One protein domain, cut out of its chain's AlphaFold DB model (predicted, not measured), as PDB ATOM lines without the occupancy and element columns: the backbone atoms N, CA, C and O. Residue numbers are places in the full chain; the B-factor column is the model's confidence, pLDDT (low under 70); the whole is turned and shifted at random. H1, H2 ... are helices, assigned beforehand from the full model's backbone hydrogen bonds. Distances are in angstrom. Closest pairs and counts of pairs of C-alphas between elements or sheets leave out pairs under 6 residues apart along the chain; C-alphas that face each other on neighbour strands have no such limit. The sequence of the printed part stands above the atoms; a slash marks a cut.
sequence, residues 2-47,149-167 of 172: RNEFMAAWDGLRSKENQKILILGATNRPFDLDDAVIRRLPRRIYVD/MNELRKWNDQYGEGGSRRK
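This is residues 2 to 47 and 149 to 167 of the 172 residues of the protein "Katanin p60 atpase-containing subunit a1" of Nicotiana attenuata (UniProt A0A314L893). Three separate helices stand in a loose row, H1 at one end, short H2 between and H3 at the other, with open space between them. A long unnamed stretch, residues 15 to 33, joins H1 to H2; residues 13 to 19 stick out. The printed part has 65 residues, H1, H2 and H3 in chain order and no named strand; the class is all helix, with 30 residues in named elements, under half. It is loose, with a radius of gyration of the C-alphas of 13.8 A, and spans 41 by 23 by 22 A.

H1, residues 2 to 14, and H2, residues 34 to 39, are near each other, their closest C-alphas 8.1 A apart. H3, residues 149 to 159, is apart from both. Every O i to N i+4 pair is within hydrogen-bond range in H3, 7 of 9 in H1 and 1 of 2 in H2.

H1 begins at C-alpha 2 (122.971, 115.447, 178.873) and is 19.9 A long. H3, 15.2 A, ends at C-alpha 159 (141.173, 120.734, 168.344).

Residues 48 to 148 are cut out, leaving 8.4 A between C-alphas 47 and 149. H1 to H2 is a long link. pLDDT is under 70 at residues 2 to 3, 10 to 16, 18 and 162 to 167.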
ATOM      1  N   ARG A   2     122.112 115.036 180.025       60.66
ATOM      2  CA  ARG A   2     122.971 115.447 178.873       60.66
ATOM      3  C   ARG A   2     122.174 115.992 177.675       60.66
ATOM      4  O   ARG A   2     122.525 117.026 177.124       60.66
ATOM      5  N   ASN A   3     121.074 115.336 177.310       65.06
ATOM      6  CA  ASN A   3     120.251 115.743 176.162       65.06
ATOM      7  C   ASN A   3     119.425 117.014 176.430       65.06
ATOM      8  O   ASN A   3     119.210 117.801 175.516       65.06
ATOM      9  N   GLU A   4     119.010 117.245 177.677       74.75
ATOM     10  CA  GLU A   4     118.245 118.439 178.067       74.75
ATOM     11  C   GLU A   4     119.118 119.690 178.039       74.75
ATOM     12  O   GLU A   4     118.695 120.724 177.533       74.75
ATOM     13  N   PHE A   5     120.364 119.585 178.511       76.44
ATOM     14  CA  PHE A   5     121.329 120.678 178.425       76.44
ATOM     15  C   PHE A   5     121.604 121.075 176.968       76.44
ATOM     16  O   PHE A   5     121.624 122.257 176.636       76.44
ATOM     17  N   MET A   6     121.743 120.089 176.079       73.31
ATOM     18  CA  MET A   6     121.974 120.335 174.652       73.31
ATOM     19  C   MET A   6     120.750 120.950 173.964       73.31
ATOM     20  O   MET A   6     120.907 121.858 173.152       73.31
ATOM     21  N   ALA A   7     119.540 120.518 174.329       72.81
ATOM     22  CA  ALA A   7     118.299 121.122 173.843       72.81
ATOM     23  C   ALA A   7     118.138 122.574 174.329       72.81
ATOM     24  O   ALA A   7     117.765 123.451 173.550       72.81
ATOM     25  N   ALA A   8     118.473 122.848 175.594       74.31
ATOM     26  CA  ALA A   8     118.459 124.199 176.145       74.31
ATOM     27  C   ALA A   8     119.492 125.105 175.457       74.31
ATOM     28  O   ALA A   8     119.161 126.240 175.125       74.31
ATOM     29  N   TRP A   9     120.702 124.593 175.188       76.88
ATOM     30  CA  TRP A   9     121.759 125.307 174.461       76.88
ATOM     31  C   TRP A   9     121.296 125.705 173.057       76.88
ATOM     32  O   TRP A   9     121.414 126.870 172.676       76.88
ATOM     33  N   ASP A  10     120.715 124.773 172.298       69.94
ATOM     34  CA  ASP A  10     120.210 125.060 170.950       69.94
ATOM     35  C   ASP A  10     119.052 126.089 170.996       69.94
ATOM     36  O   ASP A  10     118.964 126.973 170.139       69.94
ATOM     37  N   GLY A  11     118.238 126.064 172.059       65.50
ATOM     38  CA  GLY A  11     117.179 127.042 172.329       65.50
ATOM     39  C   GLY A  11     117.664 128.468 172.620       65.50
ATOM     40  O   GLY A  11     116.891 129.411 172.453       65.50
ATOM     41  N   LEU A  12     118.936 128.679 172.975       65.00
ATOM     42  CA  LEU A  12     119.472 130.018 173.270       65.00
ATOM     43  C   LEU A  12     119.552 130.922 172.033       65.00
ATOM     44  O   LEU A  12     119.566 132.142 172.164       65.00
ATOM     45  N   ARG A  13     119.578 130.341 170.827       60.16
ATOM     46  CA  ARG A  13     119.627 131.093 169.559       60.16
ATOM     47  C   ARG A  13     118.251 131.573 169.078       60.16
ATOM     48  O   ARG A  13     118.180 132.242 168.054       60.16
ATOM     49  N   SER A  14     117.174 131.211 169.779       61.78
ATOM     50  CA  SER A  14     115.790 131.397 169.315       61.78
ATOM     51  C   SER A  14     115.153 132.744 169.683       61.78
ATOM     52  O   SER A  14     114.077 133.058 169.181       61.78
ATOM     53  N   LYS A  15     115.792 133.557 170.537       68.81
ATOM     54  CA  LYS A  15     115.280 134.872 170.961       68.81
ATOM     55  C   LYS A  15     116.245 135.984 170.551       68.81
ATOM     56  O   LYS A  15     117.356 136.046 171.067       68.81
ATOM     57  N   GLU A  16     115.801 136.895 169.685       66.56
ATOM     58  CA  GLU A  16     116.637 137.975 169.121       66.56
ATOM     59  C   GLU A  16     117.248 138.922 170.177       66.56
ATOM     60  O   GLU A  16     118.323 139.479 169.960       66.56
ATOM     61  N   ASN A  17     116.628 139.040 171.358       73.38
ATOM     62  CA  ASN A  17     117.087 139.919 172.440       73.38
ATOM     63  C   ASN A  17     118.009 139.250 173.479       73.38
ATOM     64  O   ASN A  17     118.377 139.896 174.460       73.38
ATOM     65  N   GLN A  18     118.395 137.980 173.309       69.19
ATOM     66  CA  GLN A  18     119.261 137.276 174.264       69.19
ATOM     67  C   GLN A  18     120.620 136.940 173.640       69.19
ATOM     68  O   GLN A  18     120.748 136.039 172.817       69.19
ATOM     69  N   LYS A  19     121.667 137.659 174.063       76.00
ATOM     70  CA  LYS A  19     123.062 137.332 173.738       76.00
ATOM     71  C   LYS A  19     123.669 136.574 174.912       76.00
ATOM     72  O   LYS A  19     123.894 137.161 175.966       76.00
ATOM     73  N   ILE A  20     123.909 135.279 174.737       81.94
ATOM     74  CA  ILE A  20     124.457 134.409 175.783       81.94
ATOM     75  C   ILE A  20     125.842 133.925 175.357       81.94
ATOM     76  O   ILE A  20     126.022 133.452 174.235       81.94
ATOM     77  N   LEU A  21     126.815 134.048 176.262       83.94
ATOM     78  CA  LEU A  21     128.160 133.495 176.120       83.94
ATOM     79  C   LEU A  21     128.288 132.275 177.034       83.94
ATOM     80  O   LEU A  21     128.009 132.367 178.227       83.94
ATOM     81  N   ILE A  22     128.736 131.152 176.478       85.75
ATOM     82  CA  ILE A  22     129.003 129.930 177.240       85.75
ATOM     83  C   ILE A  22     130.512 129.747 177.349       85.75
ATOM     84  O   ILE A  22     131.214 129.710 176.338       85.75
ATOM     85  N   LEU A  23     130.990 129.626 178.587       90.88
ATOM     86  CA  LEU A  23     132.378 129.327 178.924       90.88
ATOM     87  C   LEU A  23     132.437 127.960 179.605       90.88
ATOM     88  O   LEU A  23     131.665 127.688 180.522       90.88
ATOM     89  N   GLY A  24     133.354 127.111 179.150       91.25
ATOM     90  CA  GLY A  24     133.631 125.808 179.748       91.25
ATOM     91  C   GLY A  24     135.110 125.682 180.096       91.25
ATOM     92  O   GLY A  24     135.959 126.192 179.369       91.25
ATOM     93  N   ALA A  25     135.409 124.986 181.191       93.38
ATOM     94  CA  ALA A  25     136.765 124.652 181.614       93.38
ATOM     95  C   ALA A  25     136.839 123.148 181.911       93.38
ATOM     96  O   ALA A  25     135.931 122.596 182.534       93.38
ATOM     97  N   THR A  26     137.892 122.474 181.449       92.19
ATOM     98  CA  THR A  26     138.104 121.041 181.696       92.19
ATOM     99  C   THR A  26     139.591 120.706 181.707       92.19
ATOM    100  O   THR A  26     140.346 121.223 180.889       92.19
ATOM    101  N   ASN A  27     139.984 119.793 182.598       90.94
ATOM    102  CA  ASN A  27     141.312 119.167 182.607       90.94
ATOM    103  C   ASN A  27     141.304 117.783 181.927       90.94
ATOM    104  O   ASN A  27     142.335 117.123 181.859       90.94
ATOM    105  N   ARG A  28     140.139 117.322 181.450       90.31
ATOM    106  CA  ARG A  28     139.949 116.030 180.774       90.31
ATOM    107  C   ARG A  28     139.182 116.227 179.466       90.31
ATOM    108  O   ARG A  28     138.010 115.864 179.368       90.31
ATOM    109  N   PRO A  29     139.798 116.855 178.454       90.56
ATOM    110  CA  PRO A  29     139.107 117.150 177.203       90.56
ATOM    111  C   PRO A  29     138.788 115.891 176.375       90.56
ATOM    112  O   PRO A  29     137.912 115.943 175.519       90.56
ATOM    113  N   PHE A  30     139.453 114.764 176.647       89.81
ATOM    114  CA  PHE A  30     139.224 113.466 175.994       89.81
ATOM    115  C   PHE A  30     137.917 112.788 176.418       89.81
ATOM    116  O   PHE A  30     137.389 111.970 175.673       89.81
ATOM    117  N   ASP A  31     137.387 113.153 177.589       90.44
ATOM    118  CA  ASP A  31     136.130 112.611 178.112       90.44
ATOM    119  C   ASP A  31     134.904 113.296 177.472       90.44
ATOM    120  O   ASP A  31     133.761 112.888 177.695       90.44
ATOM    121  N   LEU A  32     135.119 114.367 176.697       88.38
ATOM    122  CA  LEU A  32     134.060 115.099 176.013       88.38
ATOM    123  C   LEU A  32     133.702 114.423 174.691       88.38
ATOM    124  O   LEU A  32     134.568 114.109 173.880       88.38
ATOM    125  N   ASP A  33     132.403 114.266 174.443       87.81
ATOM    126  CA  ASP A  33     131.924 113.762 173.162       87.81
ATOM    127  C   ASP A  33     132.045 114.807 172.035       87.81
ATOM    128  O   ASP A  33     132.074 116.026 172.250       87.81
ATOM    129  N   ASP A  34     132.051 114.323 170.792       83.81
ATOM    130  CA  ASP A  34     132.133 115.176 169.603       83.81
ATOM    131  C   ASP A  34     130.963 116.174 169.503       83.81
ATOM    132  O   ASP A  34     131.100 117.261 168.929       83.81
ATOM    133  N   ALA A  35     129.800 115.839 170.072       84.56
ATOM    134  CA  ALA A  35     128.602 116.669 170.014       84.56
ATOM    135  C   ALA A  35     128.737 117.947 170.856       84.56
ATOM    136  O   ALA A  35     128.258 119.009 170.431       84.56
ATOM    137  N   VAL A  36     129.380 117.852 172.024       84.50
ATOM    138  CA  VAL A  36     129.745 118.976 172.893       84.50
ATOM    139  C   VAL A  36     130.912 119.741 172.285       84.50
ATOM    140  O   VAL A  36     130.828 120.965 172.159       84.50
ATOM    141  N   ILE A  37     131.957 119.040 171.824       84.38
ATOM    142  CA  ILE A  37     133.125 119.671 171.191       84.38
ATOM    143  C   ILE A  37     132.669 120.571 170.037       84.38
ATOM    144  O   ILE A  37     133.060 121.737 169.982       84.38
ATOM    145  N   ARG A  38     131.771 120.103 169.161       84.31
ATOM    146  CA  ARG A  38     131.241 120.891 168.030       84.31
ATOM    147  C   ARG A  38     130.515 122.179 168.448       84.31
ATOM    148  O   ARG A  38     130.526 123.141 167.686       84.31
ATOM    149  N   ARG A  39     129.896 122.216 169.634       85.00
ATOM    150  CA  ARG A  39     129.175 123.396 170.156       85.00
ATOM    151  C   ARG A  39     130.087 124.430 170.823       85.00
ATOM    152  O   ARG A  39     129.658 125.560 171.038       85.00
ATOM    153  N   LEU A  40     131.347 124.079 171.078       87.62
ATOM    154  CA  LEU A  40     132.392 124.966 171.590       87.62
ATOM    155  C   LEU A  40     133.419 125.247 170.481       87.62
ATOM    156  O   LEU A  40     134.462 124.598 170.444       87.62
ATOM    157  N   PRO A  41     133.147 126.165 169.536       83.69
ATOM    158  CA  PRO A  41     134.015 126.381 168.373       83.69
ATOM    159  C   PRO A  41     135.355 127.046 168.720       83.69
ATOM    160  O   PRO A  41     136.332 126.857 167.999       83.69
ATOM    161  N   ARG A  42     135.410 127.827 169.806       87.12
ATOM    162  CA  ARG A  42     136.631 128.474 170.312       87.12
ATOM    163  C   ARG A  42     137.160 127.654 171.484       87.12
ATOM    164  O   ARG A  42     136.427 127.424 172.443       87.12
ATOM    165  N   ARG A  43     138.405 127.188 171.382       89.88
ATOM    166  CA  ARG A  43     139.051 126.305 172.364       89.88
ATOM    167  C   ARG A  43     140.471 126.794 172.583       89.88
ATOM    168  O   ARG A  43     141.274 126.775 171.653       89.88
ATOM    169  N   ILE A  44     140.749 127.256 173.792       91.44
ATOM    170  CA  ILE A  44     142.033 127.846 174.161       91.44
ATOM    171  C   ILE A  44     142.707 126.885 175.129       91.44
ATOM    172  O   ILE A  44     142.137 126.554 176.169       91.44
ATOM    173  N   TYR A  45     143.903 126.428 174.774       91.75
ATOM    174  CA  TYR A  45     144.745 125.675 175.690       91.75
ATOM    175  C   TYR A  45     145.450 126.627 176.651       91.75
ATOM    176  O   TYR A  45     146.024 127.635 176.236       91.75
ATOM    177  N   VAL A  46     145.379 126.299 177.937       91.19
ATOM    178  CA  VAL A  46     146.023 127.043 179.015       91.19
ATOM    179  C   VAL A  46     147.129 126.157 179.572       91.19
ATOM    180  O   VAL A  46     146.849 125.156 180.227       91.19
ATOM    181  N   ASP A  47     148.370 126.507 179.252       91.69
ATOM    182  CA  ASP A  47     149.567 125.796 179.707       91.69
ATOM    183  C   ASP A  47     150.041 126.320 181.078       91.69
ATOM    184  O   ASP A  47     149.533 127.320 181.596       91.69
ATOM    185  N   MET A 149     150.265 116.154 180.487       86.56
ATOM    186  CA  MET A 149     150.542 117.433 179.821       86.56
ATOM    187  C   MET A 149     150.831 117.237 178.335       86.56
ATOM    188  O   MET A 149     150.325 117.985 177.498       86.56
ATOM    189  N   ASN A 150     151.583 116.193 177.989       87.88
ATOM    190  CA  ASN A 150     151.856 115.845 176.597       87.88
ATOM    191  C   ASN A 150     150.583 115.455 175.836       87.88
ATOM    192  O   ASN A 150     150.410 115.845 174.681       87.88
ATOM    193  N   GLU A 151     149.673 114.717 176.470       90.06
ATOM    194  CA  GLU A 151     148.360 114.413 175.902       90.06
ATOM    195  C   GLU A 151     147.550 115.691 175.669       90.06
ATOM    196  O   GLU A 151     147.025 115.886 174.571       90.06
ATOM    197  N   LEU A 152     147.493 116.602 176.648       90.62
ATOM    198  CA  LEU A 152     146.777 117.876 176.511       90.62
ATOM    199  C   LEU A 152     147.324 118.737 175.361       90.62
ATOM    200  O   LEU A 152     146.535 119.286 174.590       90.62
ATOM    201  N   ARG A 153     148.653 118.810 175.194       89.69
ATOM    202  CA  ARG A 153     149.294 119.500 174.057       89.69
ATOM    203  C   ARG A 153     148.877 118.880 172.721       89.69
ATOM    204  O   ARG A 153     148.411 119.595 171.839       89.69
ATOM    205  N   LYS A 154     148.938 117.547 172.599       89.50
ATOM    206  CA  LYS A 154     148.491 116.829 171.388       89.50
ATOM    207  C   LYS A 154     147.018 117.086 171.077       89.50
ATOM    208  O   LYS A 154     146.649 117.271 169.917       89.50
ATOM    209  N   TRP A 155     146.165 117.112 172.100       89.75
ATOM    210  CA  TRP A 155     144.751 117.429 171.922       89.75
ATOM    211  C   TRP A 155     144.556 118.859 171.413       89.75
ATOM    212  O   TRP A 155     143.768 119.086 170.492       89.75
ATOM    213  N   ASN A 156     145.307 119.822 171.959       90.50
ATOM    214  CA  ASN A 156     145.294 121.203 171.488       90.50
ATOM    215  C   ASN A 156     145.733 121.317 170.018       90.50
ATOM    216  O   ASN A 156     145.070 122.004 169.244       90.50
ATOM    217  N   ASP A 157     146.762 120.587 169.592       88.06
ATOM    218  CA  ASP A 157     147.208 120.582 168.189       88.06
ATOM    219  C   ASP A 157     146.126 120.068 167.219       88.06
ATOM    220  O   ASP A 157     146.095 120.431 166.035       88.06
ATOM    221  N   GLN A 158     145.212 119.226 167.711       84.69
ATOM    222  CA  GLN A 158     144.117 118.662 166.928       84.69
ATOM    223  C   GLN A 158     142.841 119.522 166.959       84.69
ATOM    224  O   GLN A 158     142.169 119.640 165.930       84.69
ATOM    225  N   TYR A 159     142.484 120.100 168.111       83.81
ATOM    226  CA  TYR A 159     141.173 120.734 168.344       83.81
ATOM    227  C   TYR A 159     141.220 122.203 168.785       83.81
ATOM    228  O   TYR A 159     140.174 122.862 168.774       83.81
ATOM    229  N   GLY A 160     142.384 122.706 169.190       83.19
ATOM    230  CA  GLY A 160     142.586 124.049 169.721       83.19
ATOM    231  C   GLY A 160     142.636 125.151 168.663       83.19
ATOM    232  O   GLY A 160     142.485 124.928 167.455       83.19
ATOM    233  N   GLU A 161     142.846 126.383 169.122       76.62
ATOM    234  CA  GLU A 161     143.022 127.535 168.242       76.62
ATOM    235  C   GLU A 161     144.283 127.409 167.380       76.62
ATOM    236  O   GLU A 161     145.402 127.430 167.873       76.62
ATOM    237  N   GLY A 162     144.090 127.293 166.061       63.91
ATOM    238  CA  GLY A 162     145.191 127.104 165.109       63.91
ATOM    239  C   GLY A 162     145.536 125.643 164.815       63.91
ATOM    240  O   GLY A 162     146.450 125.400 164.035       63.91
ATOM    241  N   GLY A 163     144.780 124.688 165.370       60.16
ATOM    242  CA  GLY A 163     145.007 123.259 165.171       60.16
ATOM    243  C   GLY A 163     144.963 122.796 163.708       60.16
ATOM    244  O   GLY A 163     144.317 123.387 162.833       60.16
ATOM    245  N   SER A 164     145.636 121.674 163.459       55.56
ATOM    246  CA  SER A 164     145.871 121.071 162.136       55.56
ATOM    247  C   SER A 164     144.593 120.710 161.360       55.56
ATOM    248  O   SER A 164     144.606 120.675 160.126       55.56
ATOM    249  N   ARG A 165     143.456 120.547 162.052       54.38
ATOM    250  CA  ARG A 165     142.126 120.343 161.446       54.38
ATOM    251  C   ARG A 165     141.611 121.516 160.603       54.38
ATOM    252  O   ARG A 165     140.585 121.366 159.947       54.38
ATOM    253  N   ARG A 166     142.314 122.653 160.552       51.59
ATOM    254  CA  ARG A 166     142.027 123.724 159.578       51.59
ATOM    255  C   ARG A 166     142.315 123.329 158.124       51.59
ATOM    256  O   ARG A 166     141.819 123.999 157.226       51.59
ATOM    257  N   LYS A 167     143.058 122.247 157.862       46.53
ATOM    258  CA  LYS A 167     143.262 121.721 156.501       46.53
ATOM    259  C   LYS A 167     142.181 120.698 156.133       46.53
ATOM    260  O   LYS A 167     142.459 119.510 156.018       46.53
TER     261      LYS A 167